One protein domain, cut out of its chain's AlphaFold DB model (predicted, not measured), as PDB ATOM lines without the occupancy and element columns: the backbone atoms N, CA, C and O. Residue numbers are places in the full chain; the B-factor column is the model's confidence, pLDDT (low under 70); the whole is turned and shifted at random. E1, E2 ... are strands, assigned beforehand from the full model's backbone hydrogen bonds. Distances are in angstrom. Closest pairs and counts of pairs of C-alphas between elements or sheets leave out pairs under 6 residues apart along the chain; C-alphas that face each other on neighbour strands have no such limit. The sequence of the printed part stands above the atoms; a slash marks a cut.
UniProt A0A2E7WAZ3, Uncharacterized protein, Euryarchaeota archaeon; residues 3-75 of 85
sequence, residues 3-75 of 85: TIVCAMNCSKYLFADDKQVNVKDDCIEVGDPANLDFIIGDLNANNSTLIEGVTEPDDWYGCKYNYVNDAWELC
ATOM      1  N   THR A   3      44.628 -47.308  17.367       98.62
ATOM      2  CA  THR A   3      45.779 -47.571  18.235       98.62
ATOM      3  C   THR A   3      47.055 -47.029  17.605       98.62
ATOM      4  O   THR A   3      47.234 -47.106  16.391       98.62
ATOM      5  N   ILE A   4      47.945 -46.483  18.430       98.69
ATOM      6  CA  ILE A   4      49.315 -46.159  18.027       98.69
ATOM      7  C   ILE A   4      50.210 -47.278  18.537       98.69
ATOM      8  O   ILE A   4      50.287 -47.509  19.748       98.69
ATOM      9  N   VAL A   5      50.910 -47.944  17.625       98.50
ATOM     10  CA  VAL A   5      51.922 -48.951  17.958       98.50
ATOM     11  C   VAL A   5      53.324 -48.412  17.705       98.50
ATOM     12  O   VAL A   5      53.526 -47.613  16.793       98.50
ATOM     13  N   CYS A   6      54.305 -48.839  18.502       97.31
ATOM     14  CA  CYS A   6      55.715 -48.597  18.184       97.31
ATOM     15  C   CYS A   6      56.260 -49.657  17.209       97.31
ATOM     16  O   CYS A   6      55.575 -50.625  16.884       97.31
ATOM     17  N   ALA A   7      57.526 -49.531  16.805       95.00
ATOM     18  CA  ALA A   7      58.207 -50.479  15.911       95.00
ATOM     19  C   ALA A   7      58.204 -51.960  16.368       95.00
ATOM     20  O   ALA A   7      58.470 -52.847  15.562       95.00
ATOM     21  N   MET A   8      57.910 -52.244  17.641       95.25
ATOM     22  CA  MET A   8      57.769 -53.607  18.184       95.25
ATOM     23  C   MET A   8      56.313 -54.103  18.189       95.25
ATOM     24  O   MET A   8      56.003 -55.081  18.861       95.25
ATOM     25  N   ASN A   9      55.405 -53.409  17.498       97.50
ATOM     26  CA  ASN A   9      53.954 -53.632  17.492       97.50
ATOM     27  C   ASN A   9      53.249 -53.427  18.845       97.50
ATOM     28  O   ASN A   9      52.044 -53.643  18.949       97.50
ATOM     29  N   CYS A  10      53.964 -52.972  19.874       98.00
ATOM     30  CA  CYS A  10      53.407 -52.679  21.191       98.00
ATOM     31  C   CYS A  10      52.490 -51.452  21.125       98.00
ATOM     32  O   CYS A  10      52.934 -50.369  20.733       98.00
ATOM     33  N   SER A  11      51.227 -51.618  21.524       98.31
ATOM     34  CA  SER A  11      50.234 -50.547  21.593       98.31
ATOM     35  C   SER A  11      50.553 -49.601  22.742       98.31
ATOM     36  O   SER A  11      50.545 -49.969  23.920       98.31
ATOM     37  N   LYS A  12      50.860 -48.360  22.377       98.12
ATOM     38  CA  LYS A  12      51.223 -47.286  23.301       98.12
ATOM     39  C   LYS A  12      50.006 -46.470  23.710       98.12
ATOM     40  O   LYS A  12      49.865 -46.139  24.883       98.12
ATOM     41  N   TYR A  13      49.119 -46.209  22.755       98.38
ATOM     42  CA  TYR A  13      47.913 -45.412  22.947       98.38
ATOM     43  C   TYR A  13      46.731 -46.043  22.219       98.38
ATOM     44  O   TYR A  13      46.905 -46.617  21.145       98.38
ATOM     45  N   LEU A  14      45.539 -45.877  22.786       98.50
ATOM     46  CA  LEU A  14      44.266 -46.287  22.210       98.50
ATOM     47  C   LEU A  14      43.289 -45.114  22.310       98.50
ATOM     48  O   LEU A  14      43.165 -44.485  23.361       98.50
ATOM     49  N   PHE A  15      42.610 -44.815  21.209       98.38
ATOM     50  CA  PHE A  15      41.703 -43.682  21.089       98.38
ATOM     51  C   PHE A  15      40.409 -44.070  20.374       98.38
ATOM     52  O   PHE A  15      40.376 -44.998  19.561       98.38
ATOM     53  N   ALA A  16      39.347 -43.310  20.644       98.12
ATOM     54  CA  ALA A  16      38.118 -43.368  19.865       98.12
ATOM     55  C   ALA A  16      38.365 -42.976  18.397       98.12
ATOM     56  O   ALA A  16      39.319 -42.263  18.077       98.12
ATOM     57  N   ASP A  17      37.507 -43.449  17.490       97.88
ATOM     58  CA  ASP A  17      37.673 -43.217  16.048       97.88
ATOM     59  C   ASP A  17      37.576 -41.734  15.662       97.88
ATOM     60  O   ASP A  17      38.238 -41.290  14.723       97.88
ATOM     61  N   ASP A  18      36.798 -40.962  16.418       97.00
ATOM     62  CA  ASP A  18      36.608 -39.522  16.246       97.00
ATOM     63  C   ASP A  18      37.726 -38.678  16.877       97.00
ATOM     64  O   ASP A  18      37.809 -37.472  16.627       97.00
ATOM     65  N   LYS A  19      38.629 -39.292  17.653       98.00
ATOM     66  CA  LYS A  19      39.770 -38.584  18.223       98.00
ATOM     67  C   LYS A  19      40.741 -38.183  17.118       98.00
ATOM     68  O   LYS A  19      41.272 -39.027  16.389       98.00
ATOM     69  N   GLN A  20      41.010 -36.883  17.032       98.00
ATOM     70  CA  GLN A  20      42.029 -36.345  16.139       98.00
ATOM     71  C   GLN A  20      43.423 -36.727  16.644       98.00
ATOM     72  O   GLN A  20      43.780 -36.455  17.791       98.00
ATOM     73  N   VAL A  21      44.186 -37.382  15.771       98.44
ATOM     74  CA  VAL A  21      45.568 -37.807  15.993       98.44
ATOM     75  C   VAL A  21      46.351 -37.438  14.740       98.44
ATOM     76  O   VAL A  21      46.090 -37.979  13.666       98.44
ATOM     77  N   ASN A  22      47.283 -36.501  14.869       97.88
ATOM     78  CA  ASN A  22      48.098 -36.006  13.768       97.88
ATOM     79  C   ASN A  22      49.540 -36.495  13.945       97.88
ATOM     80  O   ASN A  22      50.274 -36.008  14.806       97.88
ATOM     81  N   VAL A  23      49.927 -37.494  13.151       98.12
ATOM     82  CA  VAL A  23      51.269 -38.092  13.185       98.12
ATOM     83  C   VAL A  23      52.214 -37.239  12.340       98.12
ATOM     84  O   VAL A  23      52.021 -37.119  11.131       98.12
ATOM     85  N   LYS A  24      53.227 -36.648  12.973       98.00
ATOM     86  CA  LYS A  24      54.224 -35.770  12.343       98.00
ATOM     87  C   LYS A  24      55.607 -36.416  12.374       98.00
ATOM     88  O   LYS A  24      55.796 -37.472  12.972       98.00
ATOM     89  N   ASP A  25      56.584 -35.779  11.735       97.94
ATOM     90  CA  ASP A  25      57.958 -36.294  11.649       97.94
ATOM     91  C   ASP A  25      58.698 -36.279  12.996       97.94
ATOM     92  O   ASP A  25      59.582 -37.107  13.225       97.94
ATOM     93  N   ASP A  26      58.338 -35.356  13.887       97.81
ATOM     94  CA  ASP A  26      59.003 -35.105  15.168       97.81
ATOM     95  C   ASP A  26      58.170 -35.518  16.391       97.81
ATOM     96  O   ASP A  26      58.742 -35.826  17.435       97.81
ATOM     97  N   CYS A  27      56.844 -35.564  16.263       98.25
ATOM     98  CA  CYS A  27      55.919 -35.877  17.352       98.25
ATOM     99  C   CYS A  27      54.578 -36.435  16.847       98.25
ATOM    100  O   CYS A  27      54.333 -36.540  15.643       98.25
ATOM    101  N   ILE A  28      53.677 -36.752  17.778       98.62
ATOM    102  CA  ILE A  28      52.255 -36.962  17.488       98.62
ATOM    103  C   ILE A  28      51.433 -35.976  18.314       98.62
ATOM    104  O   ILE A  28      51.540 -35.917  19.538       98.62
ATOM    105  N   GLU A  29      50.587 -35.217  17.636       98.56
ATOM    106  CA  GLU A  29      49.667 -34.258  18.238       98.56
ATOM    107  C   GLU A  29      48.296 -34.917  18.438       98.56
ATOM    108  O   GLU A  29      47.770 -35.556  17.521       98.56
ATOM    109  N   VAL A  30      47.711 -34.778  19.629       98.56
ATOM    110  CA  VAL A  30      46.406 -35.362  19.968       98.56
ATOM    111  C   VAL A  30      45.414 -34.253  20.320       98.56
ATOM    112  O   VAL A  30      45.684 -33.425  21.190       98.56
ATOM    113  N   GLY A  31      44.248 -34.266  19.670       97.94
ATOM    114  CA  GLY A  31      43.207 -33.241  19.814       97.94
ATOM    115  C   GLY A  31      43.162 -32.247  18.648       97.94
ATOM    116  O   GLY A  31      43.719 -32.504  17.581       97.94
ATOM    117  N   ASP A  32      42.465 -31.129  18.857       95.88
ATOM    118  CA  ASP A  32      42.326 -30.060  17.861       95.88
ATOM    119  C   ASP A  32      43.689 -29.387  17.612       95.88
ATOM    120  O   ASP A  32      44.290 -28.895  18.567       95.88
ATOM    121  N   PRO A  33      44.188 -29.289  16.367       91.88
ATOM    122  CA  PRO A  33      45.445 -28.600  16.065       91.88
ATOM    123  C   PRO A  33      45.528 -27.147  16.565       91.88
ATOM    124  O   PRO A  33      46.627 -26.637  16.785       91.88
ATOM    125  N   ALA A  34      44.396 -26.461  16.746       95.69
ATOM    126  CA  ALA A  34      44.341 -25.116  17.319       95.69
ATOM    127  C   ALA A  34      44.351 -25.107  18.861       95.69
ATOM    128  O   ALA A  34      44.644 -24.071  19.460       95.69
ATOM    129  N   ASN A  35      44.017 -26.231  19.501       95.88
ATOM    130  CA  ASN A  35      43.971 -26.397  20.950       95.88
ATOM    131  C   ASN A  35      44.194 -27.870  21.329       95.88
ATOM    132  O   ASN A  35      43.248 -28.609  21.613       95.88
ATOM    133  N   LEU A  36      45.457 -28.290  21.282       97.56
ATOM    134  CA  LEU A  36      45.846 -29.675  21.525       97.56
ATOM    135  C   LEU A  36      45.532 -30.095  22.961       97.56
ATOM    136  O   LEU A  36      45.759 -29.334  23.901       97.56
ATOM    137  N   ASP A  37      45.101 -31.344  23.132       98.06
ATOM    138  CA  ASP A  37      44.942 -31.927  24.464       98.06
ATOM    139  C   ASP A  37      46.310 -32.266  25.063       98.06
ATOM    140  O   ASP A  37      46.565 -32.008  26.238       98.06
ATOM    141  N   PHE A  38      47.187 -32.860  24.248       98.31
ATOM    142  CA  PHE A  38      48.579 -33.153  24.587       98.31
ATOM    143  C   PHE A  38      49.402 -33.513  23.339       98.31
ATOM    144  O   PHE A  38      48.875 -33.703  22.241       98.31
ATOM    145  N   ILE A  39      50.718 -33.628  23.536       98.38
ATOM    146  CA  ILE A  39      51.689 -34.050  22.522       98.38
ATOM    147  C   ILE A  39      52.410 -35.297  23.032       98.38
ATOM    148  O   ILE A  39      52.892 -35.323  24.165       98.38
ATOM    149  N   ILE A  40      52.504 -36.315  22.183       98.38
ATOM    150  CA  ILE A  40      53.353 -37.486  22.400       98.38
ATOM    151  C   ILE A  40      54.718 -37.159  21.790       98.38
ATOM    152  O   ILE A  40      54.837 -36.993  20.576       98.38
ATOM    153  N   GLY A  41      55.729 -37.000  22.644       97.94
ATOM    154  CA  GLY A  41      57.062 -36.539  22.233       97.94
ATOM    155  C   GLY A  41      58.051 -37.652  21.884       97.94
ATOM    156  O   GLY A  41      59.075 -37.384  21.266       97.94
ATOM    157  N   ASP A  42      57.778 -38.891  22.289       97.38
ATOM    158  CA  ASP A  42      58.638 -40.057  22.065       97.38
ATOM    159  C   ASP A  42      58.217 -40.901  20.848       97.38
ATOM    160  O   ASP A  42      58.975 -41.770  20.407       97.38
ATOM    161  N   LEU A  43      57.045 -40.621  20.264       98.19
ATOM    162  CA  LEU A  43      56.533 -41.265  19.053       98.19
ATOM    163  C   LEU A  43      56.339 -40.250  17.923       98.19
ATOM    164  O   LEU A  43      55.968 -39.104  18.165       98.19
ATOM    165  N   ASN A  44      56.576 -40.686  16.688       98.31
ATOM    166  CA  ASN A  44      56.420 -39.910  15.457       98.31
ATOM    167  C   ASN A  44      56.293 -40.838  14.232       98.31
ATOM    168  O   ASN A  44      56.302 -42.066  14.361       98.31
ATOM    169  N   ALA A  45      56.193 -40.264  13.032       97.94
ATOM    170  CA  ALA A  45      56.030 -40.991  11.770       97.94
ATOM    171  C   ALA A  45      57.153 -42.004  11.471       97.94
ATOM    172  O   ALA A  45      56.948 -42.933  10.695       97.94
ATOM    173  N   ASN A  46      58.331 -41.851  12.082       97.88
ATOM    174  CA  ASN A  46      59.492 -42.700  11.812       97.88
ATOM    175  C   ASN A  46      59.582 -43.927  12.733       97.88
ATOM    176  O   ASN A  46      60.291 -44.877  12.407       97.88
ATOM    177  N   ASN A  47      58.916 -43.911  13.892       98.12
ATOM    178  CA  ASN A  47      59.044 -44.967  14.906       98.12
ATOM    179  C   ASN A  47      57.703 -45.549  15.390       98.12
ATOM    180  O   ASN A  47      57.689 -46.387  16.301       98.12
ATOM    181  N   SER A  48      56.593 -45.119  14.788       98.31
ATOM    182  CA  SER A  48      55.249 -45.543  15.161       98.31
ATOM    183  C   SER A  48      54.339 -45.746  13.954       98.31
ATOM    184  O   SER A  48      54.645 -45.354  12.830       98.31
ATOM    185  N   THR A  49      53.201 -46.392  14.183       98.31
ATOM    186  CA  THR A  49      52.153 -46.585  13.181       98.31
ATOM    187  C   THR A  49      50.794 -46.367  13.834       98.31
ATOM    188  O   THR A  49      50.518 -46.929  14.894       98.31
ATOM    189  N   LEU A  50      49.950 -45.546  13.203       98.50
ATOM    190  CA  LEU A  50      48.544 -45.387  13.572       98.50
ATOM    191  C   LEU A  50      47.714 -46.423  12.809       98.50
ATOM    192  O   LEU A  50      47.717 -46.432  11.581       98.50
ATOM    193  N   ILE A  51      47.010 -47.281  13.539       98.38
ATOM    194  CA  ILE A  51      46.132 -48.314  12.986       98.38
ATOM    195  C   ILE A  51      44.700 -47.969  13.381       98.38
ATOM    196  O   ILE A  51      44.392 -47.833  14.566       98.38
ATOM    197  N   GLU A  52      43.828 -47.812  12.392       98.25
ATOM    198  CA  GLU A  52      42.424 -47.442  12.580       98.25
ATOM    199  C   GLU A  52      41.495 -48.656  12.442       98.25
ATOM    200  O   GLU A  52      41.881 -49.688  11.899       98.25
ATOM    201  N   GLY A  53      40.255 -48.536  12.929       97.31
ATOM    202  CA  GLY A  53      39.244 -49.590  12.792       97.31
ATOM    203  C   GLY A  53      39.477 -50.819  13.676       97.31
ATOM    204  O   GLY A  53      38.920 -51.880  13.405       97.31
ATOM    205  N   VAL A  54      40.274 -50.692  14.741       97.50
ATOM    206  CA  VAL A  54      40.531 -51.790  15.682       97.50
ATOM    207  C   VAL A  54      39.372 -51.947  16.672       97.50
ATOM    208  O   VAL A  54      38.699 -50.973  17.029       97.50
ATOM    209  N   THR A  55      39.152 -53.179  17.138       96.81
ATOM    210  CA  THR A  55      38.270 -53.476  18.286       96.81
ATOM    211  C   THR A  55      39.092 -53.362  19.565       96.81
ATOM    212  O   THR A  55      40.185 -53.908  19.595       96.81
ATOM    213  N   GLU A  56      38.634 -52.660  20.599       95.81
ATOM    214  CA  GLU A  56      39.402 -52.547  21.850       95.81
ATOM    215  C   GLU A  56      39.366 -53.834  22.695       95.81
ATOM    216  O   GLU A  56      38.327 -54.491  22.749       95.81
ATOM    217  N   PRO A  57      40.469 -54.198  23.375       97.12
ATOM    218  CA  PRO A  57      40.433 -55.147  24.484       97.12
ATOM    219  C   PRO A  57      39.731 -54.545  25.714       97.12
ATOM    220  O   PRO A  57      40.020 -53.404  26.077       97.12
ATOM    221  N   ASP A  58      38.890 -55.327  26.400       96.12
ATOM    222  CA  ASP A  58      38.103 -54.883  27.571       96.12
ATOM    223  C   ASP A  58      38.955 -54.285  28.706       96.12
ATOM    224  O   ASP A  58      38.525 -53.391  29.433       96.12
ATOM    225  N   ASP A  59      40.171 -54.792  28.884       96.31
ATOM    226  CA  ASP A  59      41.110 -54.404  29.932       96.31
ATOM    227  C   ASP A  59      42.412 -53.846  29.339       96.31
ATOM    228  O   ASP A  59      43.510 -54.074  29.878       96.31
ATOM    229  N   TRP A  60      42.282 -53.125  28.217       97.44
ATOM    230  CA  TRP A  60      43.393 -52.426  27.589       97.44
ATOM    231  C   TRP A  60      44.104 -51.526  28.599       97.44
ATOM    232  O   TRP A  60      43.502 -50.800  29.394       97.44
ATOM    233  N   TYR A  61      45.428 -51.572  28.539       96.94
ATOM    234  CA  TYR A  61      46.301 -50.685  29.280       96.94
ATOM    235  C   TYR A  61      47.525 -50.386  28.421       96.94
ATOM    236  O   TYR A  61      47.928 -51.212  27.594       96.94
ATOM    237  N   GLY A  62      48.140 -49.224  28.639       96.38
ATOM    238  CA  GLY A  62      49.347 -48.830  27.921       96.38
ATOM    239  C   GLY A  62      50.412 -49.927  27.980       96.38
ATOM    240  O   GLY A  62      50.753 -50.424  29.056       96.38
ATOM    241  N   CYS A  63      50.923 -50.306  26.810       97.12
ATOM    242  CA  CYS A  63      51.917 -51.361  26.599       97.12
ATOM    243  C   CYS A  63      51.489 -52.803  26.933       97.12
ATOM    244  O   CYS A  63      52.320 -53.700  26.810       97.12
ATOM    245  N   LYS A  64      50.233 -53.056  27.326       98.12
ATOM    246  CA  LYS A  64      49.771 -54.406  27.699       98.12
ATOM    247  C   LYS A  64      49.620 -55.349  26.519       98.12
ATOM    248  O   LYS A  64      49.829 -56.552  26.659       98.12
ATOM    249  N   TYR A  65      49.276 -54.805  25.359       98.44
ATOM    250  CA  TYR A  65      49.052 -55.582  24.152       98.44
ATOM    251  C   TYR A  65      49.962 -55.144  23.006       98.44
ATOM    252  O   TYR A  65      50.264 -53.960  22.841       98.44
ATOM    253  N   ASN A  66      50.333 -56.112  22.180       98.12
ATOM    254  CA  ASN A  66      50.841 -55.934  20.832       98.12
ATOM    255  C   ASN A  66      49.676 -56.065  19.840       98.12
ATOM    256  O   ASN A  66      48.750 -56.839  20.079       98.12
ATOM    257  N   TYR A  67      49.718 -55.330  18.730       98.12
ATOM    258  CA  TYR A  67      48.751 -55.472  17.640       98.12
ATOM    259  C   TYR A  67      49.457 -56.016  16.400       98.12
ATOM    260  O   TYR A  67      50.254 -55.317  15.775       98.12
ATOM    261  N   VAL A  68      49.207 -57.283  16.071       95.94
ATOM    262  CA  VAL A  68      49.918 -58.028  15.026       95.94
ATOM    263  C   VAL A  68      48.895 -58.760  14.166       95.94
ATOM    264  O   VAL A  68      48.014 -59.428  14.695       95.94
ATOM    265  N   ASN A  69      49.011 -58.654  12.838       95.25
ATOM    266  CA  ASN A  69      48.123 -59.338  11.884       95.25
ATOM    267  C   ASN A  69      46.621 -59.137  12.182       95.25
ATOM    268  O   ASN A  69      45.858 -60.101  12.196       95.25
ATOM    269  N   ASP A  70      46.219 -57.894  12.456       95.25
ATOM    270  CA  ASP A  70      44.841 -57.519  12.806       95.25
ATOM    271  C   ASP A  70      44.276 -58.194  14.072       95.25
ATOM    272  O   ASP A  70      43.062 -58.292  14.258       95.25
ATOM    273  N   ALA A  71      45.157 -58.644  14.968       97.19
ATOM    274  CA  ALA A  71      44.801 -59.262  16.235       97.19
ATOM    275  C   ALA A  71      45.604 -58.674  17.405       97.19
ATOM    276  O   ALA A  71      46.742 -58.223  17.258       97.19
ATOM    277  N   TRP A  72      45.000 -58.708  18.592       98.25
ATOM    278  CA  TRP A  72      45.656 -58.331  19.839       98.25
ATOM    279  C   TRP A  72      46.336 -59.536  20.477       98.25
ATOM    280  O   TRP A  72      45.710 -60.569  20.708       98.25
ATOM    281  N   GLU A  73      47.601 -59.366  20.835       97.94
ATOM    282  CA  GLU A  73      48.403 -60.351  21.552       97.94
ATOM    283  C   GLU A  73      48.934 -59.722  22.839       97.94
ATOM    284  O   GLU A  73      49.267 -58.540  22.858       97.94
ATOM    285  N   LEU A  74      49.019 -60.474  23.936       97.75
ATOM    286  CA  LEU A  74      49.606 -59.944  25.169       97.75
ATOM    287  C   LEU A  74      51.096 -59.654  24.969       97.75
ATOM    288  O   LEU A  74      51.831 -60.466  24.407       97.75
ATOM    289  N   CYS A  75      51.547 -58.505  25.466       96.69
ATOM    290  CA  CYS A  75      52.964 -58.198  25.540       96.69
ATOM    291  C   CYS A  75      53.594 -59.043  26.664       96.69
ATOM    292  O   CYS A  75      53.183 -58.907  27.818       96.69
TER     293      CYS A  75
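AT A GLANCE: This is residues 3 to 75 of the 85 residues of an uncharacterized protein of Euryarchaeota archaeon (UniProt A0A2E7WAZ3). Three small antiparallel sheets follow one another along the longest axis: the three-stranded sheet of E2, E1 and E6 in the middle, the three-stranded sheet of E3, E4 and E5 at one end, and the hairpin of E7 and E8 at the other. The printed part starts in the middle sheet, goes out to E3, E4 and E5, comes back with E6, and reaches the hairpin E7 and E8 through the long loop of residues 53 to 64. There are 73 residues printed, with no named helix and eight named strands, E1 to E8 in chain order; the class is all strand, though under half of the residues, 36 of 73, are in named elements. The whole is compact, with a radius of gyration of the C-alphas of 12.0 A and spans of 35 by 23 by 18 A.

IN THESE COORDINATES: Find C-alpha 3 at (45.779, -47.571, 18.235); there E1, residues 3 to 6, begins and runs 10.0 A. Next come E2, residues 11 to 15, 11.0 A, and E3, residues 21 to 23, 6.4 A. E4, residues 28 to 32, covers 12.1 A. Look at C-alpha 35 at (43.971, -26.397, 20.950) for the start of E5, residues 35 to 40, the longest strand, 14.6 A. E6, residues 48 to 52, is 13.2 A long, E7, residues 65 to 68, 9.5 A, and E8, residues 71 to 74, 10.2 A, ending at C-alpha 74 at (49.606, -59.944, 25.169).

HOW THE PARTS SIT: Begin at E1, the inner strand between edge strands E2 and E6. E1 and E2 form a hairpin, antiparallel at 160 degrees, with N 4 and O 13 at 2.9 A. E1 and E6 are antiparallel at 158 degrees; N 5 and O 49 are 2.9 A apart. The closest C-alphas of E3 and E6 are those of Val 23 and Leu 50, 7.8 A. E3, E4 and E5 make a meander, each strand the antiparallel neighbour of the one before: N 22 and O 29 are 2.9 A apart, N 40 and O 28 2.8 A. In the hairpin of E7 and E8, at 143 degrees, look for N 66 and O 73, 2.7 A. The closest C-alphas of E2 and E7 are those of Ser 11 and Asn 66, 5.5 A. E8 and E1 are apart.

THE WHOLE: The two C-alphas farthest apart are those of Ala 34 and Leu 74, 36.1 A. The printed part has no cut. The link from E6 to E7 is long, with 12 residues. The mean pLDDT of the printed part is 97.5, and no printed residue is under 70.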